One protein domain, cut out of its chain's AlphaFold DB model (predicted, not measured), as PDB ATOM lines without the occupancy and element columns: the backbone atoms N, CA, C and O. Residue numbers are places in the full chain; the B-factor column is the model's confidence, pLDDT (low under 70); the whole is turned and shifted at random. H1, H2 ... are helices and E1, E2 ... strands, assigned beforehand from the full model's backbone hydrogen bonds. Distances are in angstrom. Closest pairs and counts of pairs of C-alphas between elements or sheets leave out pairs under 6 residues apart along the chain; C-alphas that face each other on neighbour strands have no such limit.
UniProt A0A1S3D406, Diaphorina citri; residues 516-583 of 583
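Overview. This is residues 516 to 583 of the 583 residues of a protein of Diaphorina citri (UniProt A0A1S3D406). Two small two-stranded hairpins follow each other along the chain, E1 with E2 and then E3 with E4, and E2 runs on into E3 across a break of 1 residue, at 40 degrees. Helix H1 spans their junction, with one end near E2 and the other near E4, and the short helix H2 sits by the end of E1; a long loop returns from E4 to E1, and its residues 561 to 566 stick out. The 68 printed residues hold, in order, H1, E1, E2, E3, E4 and H2, with both sheets antiparallel; the class is mixed, helices and strands, with under half of the residues in named elements. The whole is compact and rounded, with a radius of gyration of the C-alphas of 12.1 A and spans of 31 by 29 by 22 A.

Along the chain. E1, residues 531 to 535, begins at C-alpha 531 (328.125, 271.862, 310.810) and is 10.9 A long. E2, residues 541 to 545, measures 10.3 A, E3, residues 547 to 549, 7.0 A, and E4, residues 553 to 555, 6.7 A. H1, residues 517 to 524, is 10.5 A long and begins at C-alpha 517 (335.935, 276.412, 309.093). H2, residues 570 to 574, is 6.6 A long and ends at C-alpha 574 (320.490, 264.266, 317.677).

Arrangement. In the hairpin E1 and E2, at 152 degrees, N 542 and O 534 are 2.8 A apart, within hydrogen-bond range. In the hairpin E3 and E4, at 124 degrees, N 549 and O 553 are 2.9 A apart, also within range. E2 and E3 meet only through their link. The closest C-alphas of H1 and E4 are those of Leu 524 and Ala 554, 6.5 A; those of E1 and H2 are Phe 535 and Leu 570, 5.9 A. H1 and H2 are apart. Residues 534 to 535 of E1 pair, parallel, with residues 568 to 569. In H1 and H2 every O i to N i+4 pair is within hydrogen-bond range.

Size, cuts and confidence. The C-alphas of Gly 551 and Ser 565 are the two farthest apart, 34.7 A. The printed part has no cut, and the link from E4 to H2 is long. Confidence is low, with pLDDT under 70, at residues 558 to 565 and 574 to 583.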
ATOM      1  N   LEU A 516     337.766 279.365 311.522       90.81
ATOM      2  CA  LEU A 516     338.279 278.005 311.699       90.81
ATOM      3  C   LEU A 516     337.705 276.995 310.701       90.81
ATOM      4  O   LEU A 516     338.247 275.895 310.590       90.81
ATOM      5  N   LEU A 517     336.667 277.355 309.939       91.06
ATOM      6  CA  LEU A 517     335.935 276.412 309.093       91.06
ATOM      7  C   LEU A 517     336.851 275.677 308.113       91.06
ATOM      8  O   LEU A 517     336.909 274.454 308.123       91.06
ATOM      9  N   ALA A 518     337.630 276.411 307.316       92.06
ATOM     10  CA  ALA A 518     338.496 275.807 306.302       92.06
ATOM     11  C   ALA A 518     339.545 274.850 306.904       92.06
ATOM     12  O   ALA A 518     339.889 273.832 306.300       92.06
ATOM     13  N   ALA A 519     340.052 275.162 308.102       93.94
ATOM     14  CA  ALA A 519     341.003 274.307 308.805       93.94
ATOM     15  C   ALA A 519     340.329 273.034 309.339       93.94
ATOM     16  O   ALA A 519     340.895 271.949 309.201       93.94
ATOM     17  N   LEU A 520     339.118 273.156 309.892       93.31
ATOM     18  CA  LEU A 520     338.328 272.028 310.387       93.31
ATOM     19  C   LEU A 520     337.897 271.096 309.247       93.31
ATOM     20  O   LEU A 520     338.122 269.892 309.337       93.31
ATOM     21  N   GLU A 521     337.378 271.637 308.140       93.19
ATOM     22  CA  GLU A 521     337.005 270.855 306.951       93.19
ATOM     23  C   GLU A 521     338.204 270.064 306.408       93.19
ATOM     24  O   GLU A 521     338.086 268.884 306.077       93.19
ATOM     25  N   LYS A 522     339.386 270.693 306.355       93.31
ATOM     26  CA  LYS A 522     340.617 270.034 305.906       93.31
ATOM     27  C   LYS A 522     341.098 268.967 306.891       93.31
ATOM     28  O   LYS A 522     341.496 267.889 306.459       93.31
ATOM     29  N   GLY A 523     341.085 269.263 308.191       92.69
ATOM     30  CA  GLY A 523     341.579 268.364 309.237       92.69
ATOM     31  C   GLY A 523     340.705 267.128 309.449       92.69
ATOM     32  O   GLY A 523     341.226 266.063 309.769       92.69
ATOM     33  N   LEU A 524     339.392 267.253 309.234       90.94
ATOM     34  CA  LEU A 524     338.417 266.181 309.459       90.94
ATOM     35  C   LEU A 524     338.085 265.377 308.193       90.94
ATOM     36  O   LEU A 524     337.357 264.392 308.273       90.94
ATOM     37  N   GLY A 525     338.641 265.748 307.035       89.44
ATOM     38  CA  GLY A 525     338.487 264.996 305.785       89.44
ATOM     39  C   GLY A 525     337.271 265.388 304.938       89.44
ATOM     40  O   GLY A 525     336.841 264.602 304.093       89.44
ATOM     41  N   GLY A 526     336.717 266.587 305.136       89.12
ATOM     42  CA  GLY A 526     335.683 267.168 304.278       89.12
ATOM     43  C   GLY A 526     334.635 268.005 305.015       89.12
ATOM     44  O   GLY A 526     334.550 268.006 306.242       89.12
ATOM     45  N   LYS A 527     333.803 268.707 304.236       89.56
ATOM     46  CA  LYS A 527     332.750 269.610 304.740       89.56
ATOM     47  C   LYS A 527     331.629 268.888 305.478       89.56
ATOM     48  O   LYS A 527     331.030 269.437 306.386       89.56
ATOM     49  N   GLN A 528     331.381 267.633 305.122       88.25
ATOM     50  CA  GLN A 528     330.338 266.794 305.709       88.25
ATOM     51  C   GLN A 528     330.533 266.503 307.208       88.25
ATOM     52  O   GLN A 528     329.620 265.986 307.841       88.25
ATOM     53  N   PHE A 529     331.710 266.790 307.774       88.69
ATOM     54  CA  PHE A 529     332.044 266.519 309.177       88.69
ATOM     55  C   PHE A 529     331.902 267.736 310.099       88.69
ATOM     56  O   PHE A 529     332.093 267.603 311.307       88.69
ATOM     57  N   VAL A 530     331.600 268.913 309.545       89.75
ATOM     58  CA  VAL A 530     331.477 270.164 310.298       89.75
ATOM     59  C   VAL A 530     330.150 270.806 309.946       89.75
ATOM     60  O   VAL A 530     329.887 271.095 308.781       89.75
ATOM     61  N   LEU A 531     329.331 271.063 310.958       89.38
ATOM     62  CA  LEU A 531     328.125 271.862 310.810       89.38
ATOM     63  C   LEU A 531     328.321 273.193 311.527       89.38
ATOM     64  O   LEU A 531     328.781 273.217 312.664       89.38
ATOM     65  N   ASN A 532     327.992 274.292 310.863       88.75
ATOM     66  CA  ASN A 532     328.125 275.632 311.429       88.75
ATOM     67  C   ASN A 532     326.752 276.196 311.758       88.75
ATOM     68  O   ASN A 532     325.747 275.673 311.277       88.75
ATOM     69  N   ASP A 533     326.737 277.308 312.487       87.94
ATOM     70  CA  ASP A 533     325.518 278.088 312.710       87.94
ATOM     71  C   ASP A 533     324.425 277.306 313.456       87.94
ATOM     72  O   ASP A 533     323.243 277.340 313.104       87.94
ATOM     73  N   VAL A 534     324.841 276.537 314.466       90.12
ATOM     74  CA  VAL A 534     323.946 275.658 315.224       90.12
ATOM     75  C   VAL A 534     323.523 276.350 316.509       90.12
ATOM     76  O   VAL A 534     324.327 276.979 317.191       90.12
ATOM     77  N   PHE A 535     322.259 276.194 316.880       91.88
ATOM     78  CA  PHE A 535     321.709 276.710 318.125       91.88
ATOM     79  C   PHE A 535     321.263 275.559 319.023       91.88
ATOM     80  O   PHE A 535     320.863 274.506 318.550       91.88
ATOM     81  N   THR A 536     321.311 275.717 320.337       91.25
ATOM     82  CA  THR A 536     320.598 274.794 321.245       91.25
ATOM     83  C   THR A 536     319.126 275.191 321.354       91.25
ATOM     84  O   THR A 536     318.770 276.318 321.009       91.25
ATOM     85  N   LYS A 537     318.269 274.344 321.933       89.44
ATOM     86  CA  LYS A 537     316.853 274.671 322.209       89.44
ATOM     87  C   LYS A 537     316.647 275.917 323.084       89.44
ATOM     88  O   LYS A 537     315.559 276.476 323.109       89.44
ATOM     89  N   TYR A 538     317.689 276.337 323.806       90.19
ATOM     90  CA  TYR A 538     317.728 277.567 324.606       90.19
ATOM     91  C   TYR A 538     318.515 278.691 323.915       90.19
ATOM     92  O   TYR A 538     318.940 279.644 324.559       90.19
ATOM     93  N   TYR A 539     318.731 278.580 322.605       92.06
ATOM     94  CA  TYR A 539     319.354 279.597 321.761       92.06
ATOM     95  C   TYR A 539     320.829 279.890 322.080       92.06
ATOM     96  O   TYR A 539     321.336 280.949 321.724       92.06
ATOM     97  N   HIS A 540     321.548 278.976 322.745       91.06
ATOM     98  CA  HIS A 540     323.017 279.061 322.788       91.06
ATOM     99  C   HIS A 540     323.562 278.855 321.384       91.06
ATOM    100  O   HIS A 540     323.252 277.836 320.769       91.06
ATOM    101  N   TYR A 541     324.354 279.809 320.912       90.81
ATOM    102  CA  TYR A 541     324.985 279.771 319.603       90.81
ATOM    103  C   TYR A 541     326.254 278.909 319.631       90.81
ATOM    104  O   TYR A 541     327.044 278.973 320.575       90.81
ATOM    105  N   ILE A 542     326.421 278.079 318.606       90.44
ATOM    106  CA  ILE A 542     327.538 277.158 318.419       90.44
ATOM    107  C   ILE A 542     328.118 277.420 317.026       90.44
ATOM    108  O   ILE A 542     327.498 277.091 316.012       90.44
ATOM    109  N   ASP A 543     329.335 277.967 316.989       89.25
ATOM    110  CA  ASP A 543     330.056 278.258 315.741       89.25
ATOM    111  C   ASP A 543     330.259 277.010 314.881       89.25
ATOM    112  O   ASP A 543     330.029 277.031 313.673       89.25
ATOM    113  N   HIS A 544     330.708 275.927 315.524       90.19
ATOM    114  CA  HIS A 544     331.103 274.677 314.890       90.19
ATOM    115  C   HIS A 544     330.648 273.484 315.732       90.19
ATOM    116  O   HIS A 544     331.095 273.298 316.864       90.19
ATOM    117  N   LEU A 545     329.800 272.642 315.153       91.00
ATOM    118  CA  LEU A 545     329.413 271.345 315.681       91.00
ATOM    119  C   LEU A 545     330.152 270.242 314.920       91.00
ATOM    120  O   LEU A 545     330.116 270.174 313.690       91.00
ATOM    121  N   ILE A 546     330.788 269.349 315.675       90.81
ATOM    122  CA  ILE A 546     331.463 268.156 315.165       90.81
ATOM    123  C   ILE A 546     330.998 266.976 316.015       90.81
ATOM    124  O   ILE A 546     331.026 267.056 317.241       90.81
ATOM    125  N   ALA A 547     330.597 265.879 315.374       87.75
ATOM    126  CA  ALA A 547     330.277 264.630 316.060       87.75
ATOM    127  C   ALA A 547     331.414 263.621 315.889       87.75
ATOM    128  O   ALA A 547     331.925 263.424 314.784       87.75
ATOM    129  N   MET A 548     331.788 262.954 316.981       86.81
ATOM    130  CA  MET A 548     332.842 261.944 316.995       86.81
ATOM    131  C   MET A 548     332.275 260.587 317.416       86.81
ATOM    132  O   MET A 548     331.481 260.480 318.351       86.81
ATOM    133  N   ARG A 549     332.725 259.509 316.769       84.81
ATOM    134  CA  ARG A 549     332.476 258.146 317.264       84.81
ATOM    135  C   ARG A 549     333.469 257.786 318.358       84.81
ATOM    136  O   ARG A 549     334.579 258.327 318.425       84.81
ATOM    137  N   LYS A 550     333.118 256.773 319.151       79.00
ATOM    138  CA  LYS A 550     334.044 256.125 320.086       79.00
ATOM    139  C   LYS A 550     335.350 255.756 319.362       79.00
ATOM    140  O   LYS A 550     335.330 255.045 318.359       79.00
ATOM    141  N   GLY A 551     336.475 256.279 319.852       81.06
ATOM    142  CA  GLY A 551     337.789 256.157 319.207       81.06
ATOM    143  C   GLY A 551     338.294 257.420 318.494       81.06
ATOM    144  O   GLY A 551     339.382 257.373 317.934       81.06
ATOM    145  N   GLY A 552     337.551 258.534 318.528       82.00
ATOM    146  CA  GLY A 552     338.052 259.860 318.132       82.00
ATOM    147  C   GLY A 552     337.990 260.176 316.635       82.00
ATOM    148  O   GLY A 552     338.674 261.086 316.179       82.00
ATOM    149  N   TYR A 553     337.194 259.434 315.864       85.62
ATOM    150  CA  TYR A 553     337.001 259.693 314.432       85.62
ATOM    151  C   TYR A 553     335.713 260.486 314.192       85.62
ATOM    152  O   TYR A 553     334.687 260.177 314.801       85.62
ATOM    153  N   ALA A 554     335.748 261.445 313.268       87.19
ATOM    154  CA  ALA A 554     334.585 262.257 312.921       87.19
ATOM    155  C   ALA A 554     333.506 261.453 312.180       87.19
ATOM    156  O   ALA A 554     333.806 260.533 311.414       87.19
ATOM    157  N   ILE A 555     332.247 261.818 312.412       88.31
ATOM    158  CA  ILE A 555     331.065 261.236 311.770       88.31
ATOM    159  C   ILE A 555     330.441 262.286 310.847       88.31
ATOM    160  O   ILE A 555     330.326 263.442 311.258       88.31
ATOM    161  N   PRO A 556     330.028 261.923 309.618       85.88
ATOM    162  CA  PRO A 556     329.316 262.852 308.752       85.88
ATOM    163  C   PRO A 556     327.992 263.289 309.391       85.88
ATOM    164  O   PRO A 556     327.175 262.446 309.765       85.88
ATOM    165  N   LEU A 557     327.770 264.596 309.487       82.50
ATOM    166  CA  LEU A 557     326.523 265.183 309.966       82.50
ATOM    167  C   LEU A 557     325.565 265.318 308.778       82.50
ATOM    168  O   LEU A 557     325.731 266.190 307.926       82.50
ATOM    169  N   GLN A 558     324.577 264.425 308.685       69.06
ATOM    170  CA  GLN A 558     323.532 264.509 307.662       69.06
ATOM    171  C   GLN A 558     322.401 265.413 308.160       69.06
ATOM    172  O   GLN A 558     321.511 264.958 308.871       69.06
ATOM    173  N   PHE A 559     322.425 266.689 307.778       65.75
ATOM    174  CA  PHE A 559     321.295 267.596 307.973       65.75
ATOM    175  C   PHE A 559     320.840 268.136 306.618       65.75
ATOM    176  O   PHE A 559     321.578 268.853 305.946       65.75
ATOM    177  N   SER A 560     319.632 267.758 306.198       57.06
ATOM    178  CA  SER A 560     318.975 268.314 305.015       57.06
ATOM    179  C   SER A 560     317.869 269.237 305.510       57.06
ATOM    180  O   SER A 560     316.742 268.785 305.701       57.06
ATOM    181  N   SER A 561     318.176 270.513 305.770       55.66
ATOM    182  CA  SER A 561     317.098 271.485 305.974       55.66
ATOM    183  C   SER A 561     316.362 271.660 304.643       55.66
ATOM    184  O   SER A 561     316.989 271.780 303.589       55.66
ATOM    185  N   ALA A 562     315.029 271.615 304.667       52.69
ATOM    186  CA  ALA A 562     314.220 271.888 303.476       52.69
ATOM    187  C   ALA A 562     314.316 273.368 303.058       52.69
ATOM    188  O   ALA A 562     314.113 273.690 301.889       52.69
ATOM    189  N   ASP A 563     314.679 274.245 304.001       64.56
ATOM    190  CA  ASP A 563     314.926 275.665 303.788       64.56
ATOM    191  C   ASP A 563     316.269 276.084 304.434       64.56
ATOM    192  O   ASP A 563     316.458 275.902 305.641       64.56
ATOM    193  N   PRO A 564     317.240 276.632 303.679       64.81
ATOM    194  CA  PRO A 564     318.465 277.208 304.243       64.81
ATOM    195  C   PRO A 564     318.215 278.467 305.101       64.81
ATOM    196  O   PRO A 564     319.124 278.933 305.795       64.81
ATOM    197  N   SER A 565     317.006 279.037 305.053       67.62
ATOM    198  CA  SER A 565     316.606 280.198 305.847       67.62
ATOM    199  C   SER A 565     316.244 279.856 307.296       67.62
ATOM    200  O   SER A 565     316.329 280.735 308.154       67.62
ATOM    201  N   GLU A 566     315.954 278.595 307.627       80.56
ATOM    202  CA  GLU A 566     315.641 278.191 309.002       80.56
ATOM    203  C   GLU A 566     316.915 277.965 309.837       80.56
ATOM    204  O   GLU A 566     317.920 277.467 309.318       80.56
ATOM    205  N   PRO A 567     316.929 278.366 311.124       85.31
ATOM    206  CA  PRO A 567     318.049 278.070 312.008       85.31
ATOM    207  C   PRO A 567     318.086 276.584 312.357       85.31
ATOM    208  O   PRO A 567     317.049 275.951 312.551       85.31
ATOM    209  N   VAL A 568     319.294 276.041 312.481       88.62
ATOM    210  CA  VAL A 568     319.494 274.632 312.818       88.62
ATOM    211  C   VAL A 568     319.627 274.476 314.326       88.62
ATOM    212  O   VAL A 568     320.500 275.105 314.929       88.62
ATOM    213  N   PHE A 569     318.814 273.608 314.934       89.06
ATOM    214  CA  PHE A 569     318.917 273.299 316.358       89.06
ATOM    215  C   PHE A 569     319.640 271.970 316.621       89.06
ATOM    216  O   PHE A 569     319.436 270.971 315.933       89.06
ATOM    217  N   LEU A 570     320.491 271.942 317.648       88.69
ATOM    218  CA  LEU A 570     321.300 270.788 318.047       88.69
ATOM    219  C   LEU A 570     320.436 269.564 318.367       88.69
ATOM    220  O   LEU A 570     320.806 268.423 318.081       88.69
ATOM    221  N   GLU A 571     319.289 269.801 318.988       85.25
ATOM    222  CA  GLU A 571     318.332 268.779 319.380       85.25
ATOM    223  C   GLU A 571     317.698 268.084 318.166       85.25
ATOM    224  O   GLU A 571     317.485 266.872 318.224       85.25
ATOM    225  N   ASP A 572     317.511 268.799 317.054       82.25
ATOM    226  CA  ASP A 572     316.981 268.237 315.805       82.25
ATOM    227  C   ASP A 572     318.007 267.314 315.130       82.25
ATOM    228  O   ASP A 572     317.658 266.302 314.525       82.25
ATOM    229  N   ILE A 573     319.300 267.609 315.295       77.62
ATOM    230  CA  ILE A 573     320.395 266.791 314.756       77.62
ATOM    231  C   ILE A 573     320.517 265.473 315.524       77.62
ATOM    232  O   ILE A 573     320.705 264.418 314.916       77.62
ATOM    233  N   ARG A 574     320.386 265.489 316.858       64.31
ATOM    234  CA  ARG A 574     320.490 264.266 317.677       64.31
ATOM    235  C   ARG A 574     319.465 263.202 317.290       64.31
ATOM    236  O   ARG A 574     319.793 262.023 317.362       64.31
ATOM    237  N   ALA A 575     318.278 263.603 316.840       55.81
ATOM    238  CA  ALA A 575     317.244 262.683 316.367       55.81
ATOM    239  C   ALA A 575     317.638 261.918 315.084       55.81
ATOM    240  O   ALA A 575     317.028 260.901 314.766       55.81
ATOM    241  N   THR A 576     318.658 262.388 314.358       56.72
ATOM    242  CA  THR A 576     319.104 261.821 313.071       56.72
ATOM    243  C   THR A 576     320.385 260.983 313.162       56.72
ATOM    244  O   THR A 576     320.762 260.330 312.189       56.72
ATOM    245  N   LEU A 577     321.055 260.955 314.321       61.81
ATOM    246  CA  LEU A 577     322.270 260.160 314.523       61.81
ATOM    247  C   LEU A 577     321.906 258.705 314.898       61.81
ATOM    248  O   LEU A 577     321.113 258.504 315.816       61.81
ATOM    249  N   PRO A 578     322.475 257.676 314.236       56.66
ATOM    250  CA  PRO A 578     322.104 256.277 314.473       56.66
ATOM    251  C   PRO A 578     322.435 255.849 315.907       56.66
ATOM    252  O   PRO A 578     323.576 256.002 316.316       56.66
ATOM    253  N   GLU A 579     321.487 255.312 316.679       48.62
ATOM    254  CA  GLU A 579     321.678 254.998 318.108       48.62
ATOM    255  C   GLU A 579     322.947 254.161 318.389       48.62
ATOM    256  O   GLU A 579     323.069 253.015 317.955       48.62
ATOM    257  N   GLY A 580     323.903 254.726 319.141       52.53
ATOM    258  CA  GLY A 580     325.091 253.999 319.603       52.53
ATOM    259  C   GLY A 580     326.250 254.884 320.078       52.53
ATOM    260  O   GLY A 580     327.027 255.371 319.272       52.53
ATOM    261  N   HIS A 581     326.401 255.030 321.401       48.09
ATOM    262  CA  HIS A 581     327.597 255.512 322.126       48.09
ATOM    263  C   HIS A 581     328.504 256.540 321.410       48.09
ATOM    264  O   HIS A 581     329.667 256.256 321.101       48.09
ATOM    265  N   TYR A 582     327.991 257.755 321.223       50.91
ATOM    266  CA  TYR A 582     328.776 258.932 320.833       50.91
ATOM    267  C   TYR A 582     329.218 259.715 322.074       50.91
ATOM    268  O   TYR A 582     328.543 259.658 323.106       50.91
ATOM    269  N   MET A 583     330.357 260.407 321.980       43.38
ATOM    270  CA  MET A 583     330.773 261.436 322.945       43.38
ATOM    271  C   MET A 583     330.555 262.812 322.338       43.38
ATOM    272  O   MET A 583     330.886 262.961 321.139       43.38
TER     273      MET A 583